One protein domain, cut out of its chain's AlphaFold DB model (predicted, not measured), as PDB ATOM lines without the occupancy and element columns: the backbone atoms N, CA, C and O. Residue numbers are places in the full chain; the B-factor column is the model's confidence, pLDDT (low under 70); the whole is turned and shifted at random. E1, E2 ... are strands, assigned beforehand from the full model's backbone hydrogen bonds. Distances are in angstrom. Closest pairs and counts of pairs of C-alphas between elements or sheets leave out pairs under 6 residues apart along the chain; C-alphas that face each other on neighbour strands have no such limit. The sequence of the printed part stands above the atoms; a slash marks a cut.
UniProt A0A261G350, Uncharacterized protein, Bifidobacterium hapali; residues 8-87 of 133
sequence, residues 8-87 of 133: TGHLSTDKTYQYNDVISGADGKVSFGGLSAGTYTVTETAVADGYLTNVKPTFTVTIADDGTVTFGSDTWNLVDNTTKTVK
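What this domain is: This is residues 8 to 87 of the 133 residues of an uncharacterized protein of Bifidobacterium hapali (UniProt A0A261G350). The model has little regular structure: a small, strongly twisted sheet of four strands, with long loops making up most of the rest. The loop holding Gly 50 and the turn holding Asp 66 make the ends of the long axis. The printed part has 80 residues, 22 in named strands, all strand, with no named helix; E1 E2 E3 E4 form an antiparallel meander, each strand the neighbour of the one before. It is compact, radius of gyration of the C-alphas 12.6 A, but elongated, 39 by 26 by 24 A.

Where its parts are: E1, residues 8 to 13, begins at C-alpha (11.094, 134.466, 175.415) and spans 16.9 A. E2, 38 to 44, spans 19.7 A; E3, 58 to 63, 16.7 A; E4, 69 to 71, 6.8 A, ending at C-alpha (-3.682, 126.178, 170.543).

How they stand to each other: Hairpin E1 and E2 has N 12 and O 41 at 2.7 A, within hydrogen-bond range; hairpin E2 and E3, N 42 and O 59, 2.7 A; hairpin E3 and E4, N 62 and O 70, 2.8 A. Edge strands E1 and E4 are apart.

The domain as a whole: The printed part has no cut. Links E1 to E2 and E2 to E3 are long. Residues 8 to 23, 25 to 31, 33 to 34 and 50 have pLDDT under 70.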
ATOM      1  N   THR A   8      12.141 133.906 174.551       53.34
ATOM      2  CA  THR A   8      11.094 134.466 175.415       53.34
ATOM      3  C   THR A   8       9.682 134.200 174.890       53.34
ATOM      4  O   THR A   8       9.352 134.549 173.758       53.34
ATOM      5  N   GLY A   9       8.822 133.610 175.723       56.50
ATOM      6  CA  GLY A   9       7.381 133.536 175.494       56.50
ATOM      7  C   GLY A   9       6.652 134.630 176.274       56.50
ATOM      8  O   GLY A   9       6.823 134.735 177.489       56.50
ATOM      9  N   HIS A  10       5.808 135.405 175.597       53.72
ATOM     10  CA  HIS A  10       4.867 136.328 176.231       53.72
ATOM     11  C   HIS A  10       3.433 135.855 175.985       53.72
ATOM     12  O   HIS A  10       3.133 135.450 174.869       53.72
ATOM     13  N   LEU A  11       2.567 135.904 177.001       46.94
ATOM     14  CA  LEU A  11       1.174 135.451 176.972       46.94
ATOM     15  C   LEU A  11       0.261 136.614 177.423       46.94
ATOM     16  O   LEU A  11       0.289 136.971 178.594       46.94
ATOM     17  N   SER A  12      -0.548 137.195 176.533       50.03
ATOM     18  CA  SER A  12      -1.436 138.343 176.803       50.03
ATOM     19  C   SER A  12      -2.913 137.974 176.631       50.03
ATOM     20  O   SER A  12      -3.312 137.583 175.540       50.03
ATOM     21  N   THR A  13      -3.759 138.136 177.652       45.38
ATOM     22  CA  THR A  13      -5.233 138.080 177.494       45.38
ATOM     23  C   THR A  13      -5.832 139.471 177.359       45.38
ATOM     24  O   THR A  13      -5.204 140.465 177.715       45.38
ATOM     25  N   ASP A  14      -7.101 139.529 176.951       45.34
ATOM     26  CA  ASP A  14      -7.965 140.725 176.959       45.34
ATOM     27  C   ASP A  14      -8.291 141.253 178.388       45.34
ATOM     28  O   ASP A  14      -9.180 142.070 178.612       45.34
ATOM     29  N   LYS A  15      -7.542 140.778 179.391       40.47
ATOM     30  CA  LYS A  15      -7.255 141.438 180.667       40.47
ATOM     31  C   LYS A  15      -5.739 141.412 180.815       40.47
ATOM     32  O   LYS A  15      -5.210 140.360 181.133       40.47
ATOM     33  N   THR A  16      -5.035 142.516 180.575       36.38
ATOM     34  CA  THR A  16      -3.567 142.547 180.460       36.38
ATOM     35  C   THR A  16      -2.833 142.010 181.703       36.38
ATOM     36  O   THR A  16      -2.364 142.762 182.554       36.38
ATOM     37  N   TYR A  17      -2.687 140.691 181.802       39.72
ATOM     38  CA  TYR A  17      -1.698 140.041 182.640       39.72
ATOM     39  C   TYR A  17      -0.382 140.136 181.878       39.72
ATOM     40  O   TYR A  17      -0.072 139.288 181.048       39.72
ATOM     41  N   GLN A  18       0.372 141.210 182.117       41.38
ATOM     42  CA  GLN A  18       1.738 141.316 181.618       41.38
ATOM     43  C   GLN A  18       2.603 140.318 182.386       41.38
ATOM     44  O   GLN A  18       3.095 140.614 183.475       41.38
ATOM     45  N   TYR A  19       2.769 139.114 181.847       50.25
ATOM     46  CA  TYR A  19       3.851 138.255 182.305       50.25
ATOM     47  C   TYR A  19       5.158 138.821 181.736       50.25
ATOM     48  O   TYR A  19       5.236 139.101 180.535       50.25
ATOM     49  N   ASN A  20       6.166 139.016 182.592       55.38
ATOM     50  CA  ASN A  20       7.520 139.348 182.142       55.38
ATOM     51  C   ASN A  20       7.976 138.309 181.107       55.38
ATOM     52  O   ASN A  20       7.597 137.143 181.213       55.38
ATOM     53  N   ASP A  21       8.782 138.725 180.128       62.59
ATOM     54  CA  ASP A  21       9.332 137.844 179.095       62.59
ATOM     55  C   ASP A  21       9.886 136.538 179.707       62.59
ATOM     56  O   ASP A  21      10.823 136.568 180.510       62.59
ATOM     57  N   VAL A  22       9.308 135.381 179.354       62.91
ATOM     58  CA  VAL A  22       9.724 134.088 179.928       62.91
ATOM     59  C   VAL A  22      10.685 133.386 178.992       62.91
ATOM     60  O   VAL A  22      10.251 132.798 178.006       62.91
ATOM     61  N   ILE A  23      11.975 133.417 179.321       69.50
ATOM     62  CA  ILE A  23      13.022 132.720 178.570       69.50
ATOM     63  C   ILE A  23      12.881 131.203 178.768       69.50
ATOM     64  O   ILE A  23      12.781 130.718 179.895       69.50
ATOM     65  N   SER A  24      12.923 130.438 177.693       71.88
ATOM     66  CA  SER A  24      13.036 128.991 177.714       71.88
ATOM     67  C   SER A  24      14.371 128.478 178.194       71.88
ATOM     68  O   SER A  24      15.437 129.012 177.878       71.88
ATOM     69  N   GLY A  25      14.288 127.339 178.873       62.81
ATOM     70  CA  GLY A  25      15.451 126.537 179.215       62.81
ATOM     71  C   GLY A  25      16.047 125.783 178.023       62.81
ATOM     72  O   GLY A  25      15.501 125.765 176.921       62.81
ATOM     73  N   ALA A  26      17.155 125.089 178.284       66.62
ATOM     74  CA  ALA A  26      17.905 124.302 177.301       66.62
ATOM     75  C   ALA A  26      17.122 123.128 176.682       66.62
ATOM     76  O   ALA A  26      17.455 122.657 175.598       66.62
ATOM     77  N   ASP A  27      16.066 122.662 177.351       67.31
ATOM     78  CA  ASP A  27      15.108 121.677 176.826       67.31
ATOM     79  C   ASP A  27      14.080 122.294 175.871       67.31
ATOM     80  O   ASP A  27      13.185 121.621 175.353       67.31
ATOM     81  N   GLY A  28      14.209 123.597 175.674       62.66
ATOM     82  CA  GLY A  28      13.321 124.412 174.919       62.66
ATOM     83  C   GLY A  28      11.956 124.549 175.574       62.66
ATOM     84  O   GLY A  28      11.004 124.569 174.816       62.66
ATOM     85  N   LYS A  29      11.786 124.576 176.908       67.69
ATOM     86  CA  LYS A  29      10.469 124.710 177.578       67.69
ATOM     87  C   LYS A  29      10.181 126.082 178.196       67.69
ATOM     88  O   LYS A  29      11.045 126.665 178.832       67.69
ATOM     89  N   VAL A  30       8.936 126.555 178.059       68.69
ATOM     90  CA  VAL A  30       8.327 127.715 178.752       68.69
ATOM     91  C   VAL A  30       7.117 127.261 179.547       68.69
ATOM     92  O   VAL A  30       6.209 126.628 179.003       68.69
ATOM     93  N   SER A  31       7.036 127.650 180.808       69.56
ATOM     94  CA  SER A  31       5.892 127.335 181.659       69.56
ATOM     95  C   SER A  31       5.262 128.620 182.171       69.56
ATOM     96  O   SER A  31       5.946 129.459 182.749       69.56
ATOM     97  N   PHE A  32       3.950 128.745 181.980       70.56
ATOM     98  CA  PHE A  32       3.134 129.816 182.546       70.56
ATOM     99  C   PHE A  32       2.223 129.195 183.604       70.56
ATOM    100  O   PHE A  32       1.477 128.262 183.304       70.56
ATOM    101  N   GLY A  33       2.336 129.660 184.846       67.38
ATOM    102  CA  GLY A  33       1.538 129.177 185.973       67.38
ATOM    103  C   GLY A  33       0.425 130.154 186.349       67.38
ATOM    104  O   GLY A  33       0.515 131.341 186.056       67.38
ATOM    105  N   GLY A  34      -0.611 129.653 187.030       67.00
ATOM    106  CA  GLY A  34      -1.656 130.494 187.634       67.00
ATOM    107  C   GLY A  34      -2.681 131.081 186.659       67.00
ATOM    108  O   GLY A  34      -3.336 132.064 186.991       67.00
ATOM    109  N   LEU A  35      -2.822 130.503 185.466       74.44
ATOM    110  CA  LEU A  35      -3.772 130.969 184.457       74.44
ATOM    111  C   LEU A  35      -5.167 130.399 184.725       74.44
ATOM    112  O   LEU A  35      -5.328 129.186 184.863       74.44
ATOM    113  N   SER A  36      -6.179 131.265 184.774       75.88
ATOM    114  CA  SER A  36      -7.584 130.848 184.803       75.88
ATOM    115  C   SER A  36      -8.057 130.401 183.417       75.88
ATOM    116  O   SER A  36      -7.405 130.687 182.410       75.88
ATOM    117  N   ALA A  37      -9.228 129.768 183.335       78.56
ATOM    118  CA  ALA A  37      -9.886 129.549 182.050       78.56
ATOM    119  C   ALA A  37     -10.050 130.878 181.286       78.56
ATOM    120  O   ALA A  37     -10.256 131.942 181.883       78.56
ATOM    121  N   GLY A  38      -9.883 130.821 179.968       72.56
ATOM    122  CA  GLY A  38      -9.868 131.992 179.097       72.56
ATOM    123  C   GLY A  38      -8.991 131.813 177.861       72.56
ATOM    124  O   GLY A  38      -8.309 130.801 177.690       72.56
ATOM    125  N   THR A  39      -9.010 132.821 176.994       77.38
ATOM    126  CA  THR A  39      -8.189 132.870 175.780       77.38
ATOM    127  C   THR A  39      -7.049 133.859 175.961       77.38
ATOM    128  O   THR A  39      -7.256 135.009 176.344       77.38
ATOM    129  N   TYR A  40      -5.851 133.388 175.649       75.00
ATOM    130  CA  TYR A  40      -4.577 134.063 175.813       75.00
ATOM    131  C   TYR A  40      -3.869 134.170 174.462       75.00
ATOM    132  O   TYR A  40      -4.001 133.281 173.632       75.00
ATOM    133  N   THR A  41      -3.084 135.216 174.243       75.31
ATOM    134  CA  THR A  41      -2.307 135.453 173.021       75.31
ATOM    135  C   THR A  41      -0.833 135.280 173.321       75.31
ATOM    136  O   THR A  41      -0.248 136.077 174.045       75.31
ATOM    137  N   VAL A  42      -0.216 134.255 172.749       74.88
ATOM    138  CA  VAL A  42       1.226 134.045 172.822       74.88
ATOM    139  C   VAL A  42       1.917 134.811 171.704       74.88
ATOM    140  O   VAL A  42       1.502 134.695 170.555       74.88
ATOM    141  N   THR A  43       2.977 135.553 172.016       74.62
ATOM    142  CA  THR A  43       3.863 136.186 171.024       74.62
ATOM    143  C   THR A  43       5.317 135.848 171.326       74.62
ATOM    144  O   THR A  43       5.777 136.037 172.454       74.62
ATOM    145  N   GLU A  44       6.045 135.359 170.322       74.00
ATOM    146  CA  GLU A  44       7.502 135.225 170.401       74.00
ATOM    147  C   GLU A  44       8.148 136.615 170.283       74.00
ATOM    148  O   GLU A  44       7.944 137.325 169.297       74.00
ATOM    149  N   THR A  45       8.922 137.038 171.288       74.69
ATOM    150  CA  THR A  45       9.540 138.380 171.298       74.69
ATOM    151  C   THR A  45      10.996 138.361 170.823       74.69
ATOM    152  O   THR A  45      11.440 139.315 170.170       74.69
ATOM    153  N   ALA A  46      11.711 137.249 171.022       72.12
ATOM    154  CA  ALA A  46      13.097 137.051 170.597       72.12
ATOM    155  C   ALA A  46      13.331 135.653 170.000       72.12
ATOM    156  O   ALA A  46      12.810 134.655 170.494       72.12
ATOM    157  N   VAL A  47      14.168 135.585 168.960       73.56
ATOM    158  CA  VAL A  47      14.595 134.324 168.333       73.56
ATOM    159  C   VAL A  47      16.016 133.940 168.741       73.56
ATOM    160  O   VAL A  47      16.854 134.812 168.951       73.56
ATOM    161  N   ALA A  48      16.280 132.634 168.822       74.94
ATOM    162  CA  ALA A  48      17.619 132.096 169.049       74.94
ATOM    163  C   ALA A  48      18.563 132.344 167.855       74.94
ATOM    164  O   ALA A  48      18.122 132.511 166.713       74.94
ATOM    165  N   ASP A  49      19.874 132.303 168.110       70.62
ATOM    166  CA  ASP A  49      20.904 132.487 167.083       70.62
ATOM    167  C   ASP A  49      20.749 131.485 165.923       70.62
ATOM    168  O   ASP A  49      20.545 130.283 166.122       70.62
ATOM    169  N   GLY A  50      20.865 131.978 164.687       63.84
ATOM    170  CA  GLY A  50      20.751 131.159 163.471       63.84
ATOM    171  C   GLY A  50      19.318 130.909 162.979       63.84
ATOM    172  O   GLY A  50      19.129 130.101 162.068       63.84
ATOM    173  N   TYR A  51      18.324 131.593 163.553       75.25
ATOM    174  CA  TYR A  51      16.937 131.609 163.082       75.25
ATOM    175  C   TYR A  51      16.547 132.973 162.500       75.25
ATOM    176  O   TYR A  51      17.210 133.987 162.725       75.25
ATOM    177  N   LEU A  52      15.466 133.006 161.719       72.25
ATOM    178  CA  LEU A  52      15.008 134.231 161.068       72.25
ATOM    179  C   LEU A  52      14.385 135.208 162.073       72.25
ATOM    180  O   LEU A  52      13.296 134.974 162.585       72.25
ATOM    181  N   THR A  53      15.015 136.368 162.261       74.94
ATOM    182  CA  THR A  53      14.552 137.439 163.170       74.94
ATOM    183  C   THR A  53      13.207 138.049 162.816       74.94
ATOM    184  O   THR A  53      12.548 138.623 163.681       74.94
ATOM    185  N   ASN A  54      12.800 137.934 161.554       75.31
ATOM    186  CA  ASN A  54      11.581 138.551 161.042       75.31
ATOM    187  C   ASN A  54      10.368 137.612 161.118       75.31
ATOM    188  O   ASN A  54       9.262 138.036 160.797       75.31
ATOM    189  N   VAL A  55      10.565 136.350 161.514       76.06
ATOM    190  CA  VAL A  55       9.490 135.366 161.674       76.06
ATOM    191  C   VAL A  55       9.306 135.126 163.164       76.06
ATOM    192  O   VAL A  55      10.090 134.410 163.775       76.06
ATOM    193  N   LYS A  56       8.284 135.764 163.736       77.44
ATOM    194  CA  LYS A  56       7.908 135.646 165.147       77.44
ATOM    195  C   LYS A  56       6.416 135.302 165.213       77.44
ATOM    196  O   LYS A  56       5.600 136.192 164.967       77.44
ATOM    197  N   PRO A  57       6.038 134.034 165.440       77.75
ATOM    198  CA  PRO A  57       4.649 133.623 165.475       77.75
ATOM    199  C   PRO A  57       3.917 134.268 166.654       77.75
ATOM    200  O   PRO A  57       4.415 134.335 167.782       77.75
ATOM    201  N   THR A  58       2.688 134.681 166.366       78.06
ATOM    202  CA  THR A  58       1.683 135.062 167.353       78.06
ATOM    203  C   THR A  58       0.489 134.137 167.176       78.06
ATOM    204  O   THR A  58       0.019 133.941 166.055       78.06
ATOM    205  N   PHE A  59       0.003 133.552 168.266       78.94
ATOM    206  CA  PHE A  59      -1.107 132.599 168.242       78.94
ATOM    207  C   PHE A  59      -1.883 132.622 169.550       78.94
ATOM    208  O   PHE A  59      -1.404 133.123 170.563       78.94
ATOM    209  N   THR A  60      -3.088 132.062 169.545       78.06
ATOM    210  CA  THR A  60      -3.922 131.994 170.743       78.06
ATOM    211  C   THR A  60      -3.769 130.664 171.471       78.06
ATOM    212  O   THR A  60      -3.526 129.620 170.873       78.06
ATOM    213  N   VAL A  61      -3.927 130.688 172.786       78.88
ATOM    214  CA  VAL A  61      -4.059 129.517 173.646       78.88
ATOM    215  C   VAL A  61      -5.354 129.684 174.424       78.88
ATOM    216  O   VAL A  61      -5.520 130.655 175.157       78.88
ATOM    217  N   THR A  62      -6.280 128.748 174.264       78.81
ATOM    218  CA  THR A  62      -7.543 128.720 175.001       78.81
ATOM    219  C   THR A  62      -7.482 127.624 176.048       78.81
ATOM    220  O   THR A  62      -7.224 126.465 175.723       78.81
ATOM    221  N   ILE A  63      -7.725 128.007 177.297       81.62
ATOM    222  CA  ILE A  63      -7.878 127.111 178.438       81.62
ATOM    223  C   ILE A  63      -9.373 127.064 178.746       81.62
ATOM    224  O   ILE A  63      -9.956 128.086 179.110       81.62
ATOM    225  N   ALA A  64     -10.000 125.910 178.549       83.00
ATOM    226  CA  ALA A  64     -11.396 125.694 178.907       83.00
ATOM    227  C   ALA A  64     -11.553 125.485 180.424       83.00
ATOM    228  O   ALA A  64     -10.581 125.217 181.132       83.00
ATOM    229  N   ASP A  65     -12.783 125.605 180.927       79.75
ATOM    230  CA  ASP A  65     -13.092 125.466 182.359       79.75
ATOM    231  C   ASP A  65     -12.780 124.067 182.921       79.75
ATOM    232  O   ASP A  65     -12.536 123.914 184.115       79.75
ATOM    233  N   ASP A  66     -12.736 123.047 182.060       83.50
ATOM    234  CA  ASP A  66     -12.325 121.677 182.390       83.50
ATOM    235  C   ASP A  66     -10.793 121.482 182.393       83.50
ATOM    236  O   ASP A  66     -10.301 120.379 182.635       83.50
ATOM    237  N   GLY A  67     -10.029 122.544 182.119       72.75
ATOM    238  CA  GLY A  67      -8.574 122.518 181.999       72.75
ATOM    239  C   GLY A  67      -8.059 122.075 180.627       72.75
ATOM    240  O   GLY A  67      -6.844 121.991 180.441       72.75
ATOM    241  N   THR A  68      -8.935 121.815 179.650       80.56
ATOM    242  CA  THR A  68      -8.529 121.470 178.283       80.56
ATOM    243  C   THR A  68      -7.824 122.653 177.624       80.56
ATOM    244  O   THR A  68      -8.353 123.764 177.574       80.56
ATOM    245  N   VAL A  69      -6.629 122.413 177.069       80.06
ATOM    246  CA  VAL A  69      -5.815 123.452 176.420       80.06
ATOM    247  C   VAL A  69      -5.773 123.260 174.907       80.06
ATOM    248  O   VAL A  69      -5.288 122.247 174.391       80.06
ATOM    249  N   THR A  70      -6.204 124.288 174.183       79.19
ATOM    250  CA  THR A  70      -6.213 124.327 172.717       79.19
ATOM    251  C   THR A  70      -5.338 125.462 172.213       79.19
ATOM    252  O   THR A  70      -5.370 126.558 172.757       79.19
ATOM    253  N   PHE A  71      -4.544 125.194 171.181       81.50
ATOM    254  CA  PHE A  71      -3.682 126.178 170.543       81.50
ATOM    255  C   PHE A  71      -4.316 126.557 169.205       81.50
ATOM    256  O   PHE A  71      -4.681 125.681 168.419       81.50
ATOM    257  N   GLY A  72      -4.466 127.855 168.968       75.81
ATOM    258  CA  GLY A  72      -4.838 128.407 167.677       75.81
ATOM    259  C   GLY A  72      -3.673 128.349 166.694       75.81
ATOM    260  O   GLY A  72      -2.511 128.232 167.081       75.81
ATOM    261  N   SER A  73      -3.996 128.435 165.409       80.25
ATOM    262  CA  SER A  73      -2.996 128.545 164.349       80.25
ATOM    263  C   SER A  73      -2.384 129.946 164.317       80.25
ATOM    264  O   SER A  73      -3.065 130.938 164.573       80.25
ATOM    265  N   ASP A  74      -1.108 130.025 163.960       80.06
ATOM    266  CA  ASP A  74      -0.422 131.266 163.603       80.06
ATOM    267  C   ASP A  74      -0.435 131.494 162.078       80.06
ATOM    268  O   ASP A  74      -0.747 130.595 161.293       80.06
ATOM    269  N   THR A  75      -0.038 132.692 161.642       76.44
ATOM    270  CA  THR A  75       0.024 133.089 160.221       76.44
ATOM    271  C   THR A  75       0.932 132.197 159.366       76.44
ATOM    272  O   THR A  75       0.703 132.071 158.164       76.44
ATOM    273  N   TRP A  76       1.947 131.568 159.963       75.81
ATOM    274  CA  TRP A  76       2.934 130.742 159.265       75.81
ATOM    275  C   TRP A  76       2.740 129.237 159.498       75.81
ATOM    276  O   TRP A  76       3.543 128.442 159.006       75.81
ATOM    277  N   ASN A  77       1.669 128.836 160.198       81.00
ATOM    278  CA  ASN A  77       1.354 127.445 160.542       81.00
ATOM    279  C   ASN A  77       2.532 126.702 161.211       81.00
ATOM    280  O   ASN A  77       2.836 125.543 160.916       81.00
ATOM    281  N   LEU A  78       3.231 127.412 162.092       78.06
ATOM    282  CA  LEU A  78       4.339 126.932 162.908       78.06
ATOM    283  C   LEU A  78       3.868 126.283 164.213       78.06
ATOM    284  O   LEU A  78       4.652 125.578 164.855       78.06
ATOM    285  N   VAL A  79       2.609 126.503 164.603       79.88
ATOM    286  CA  VAL A  79       1.987 125.913 165.791       79.88
ATOM    287  C   VAL A  79       1.433 124.522 165.485       79.88
ATOM    288  O   VAL A  79       0.544 124.348 164.653       79.88
ATOM    289  N   ASP A  80       1.914 123.523 166.220       78.69
ATOM    290  CA  ASP A  80       1.364 122.170 166.211       78.69
ATOM    291  C   ASP A  80       0.451 121.967 167.428       78.69
ATOM    292  O   ASP A  80       0.899 121.831 168.569       78.69
ATOM    293  N   ASN A  81      -0.858 121.923 167.177       73.25
ATOM    294  CA  ASN A  81      -1.878 121.757 168.211       73.25
ATOM    295  C   ASN A  81      -1.985 120.312 168.749       73.25
ATOM    296  O   ASN A  81      -2.618 120.092 169.785       73.25
ATOM    297  N   THR A  82      -1.365 119.333 168.085       73.50
ATOM    298  CA  THR A  82      -1.310 117.936 168.551       73.50
ATOM    299  C   THR A  82      -0.181 117.766 169.555       73.50
ATOM    300  O   THR A  82      -0.381 117.214 170.633       73.50
ATOM    301  N   THR A  83       1.004 118.287 169.228       73.44
ATOM    302  CA  THR A  83       2.201 118.152 170.076       73.44
ATOM    303  C   THR A  83       2.414 119.327 171.033       73.44
ATOM    304  O   THR A  83       3.279 119.255 171.903       73.44
ATOM    305  N   LYS A  84       1.616 120.398 170.913       75.19
ATOM    306  CA  LYS A  84       1.737 121.657 171.676       75.19
ATOM    307  C   LYS A  84       3.119 122.301 171.532       75.19
ATOM    308  O   LYS A  84       3.675 122.839 172.495       75.19
ATOM    309  N   THR A  85       3.675 122.232 170.324       76.44
ATOM    310  CA  THR A  85       4.994 122.780 169.988       76.44
ATOM    311  C   THR A  85       4.881 123.935 169.001       76.44
ATOM    312  O   THR A  85       3.923 124.024 168.234       76.44
ATOM    313  N   VAL A  86       5.869 124.830 169.036       74.44
ATOM    314  CA  VAL A  86       6.023 125.930 168.079       74.44
ATOM    315  C   VAL A  86       7.359 125.740 167.374       74.44
ATOM    316  O   VAL A  86       8.384 125.538 168.027       74.44
ATOM    317  N   LYS A  87       7.351 125.729 166.039       78.94
ATOM    318  CA  LYS A  87       8.556 125.514 165.228       78.94
ATOM    319  C   LYS A  87       9.194 126.835 164.834       78.94
ATOM    320  O   LYS A  87       8.549 127.662 164.200       78.94
TER     321      LYS A  87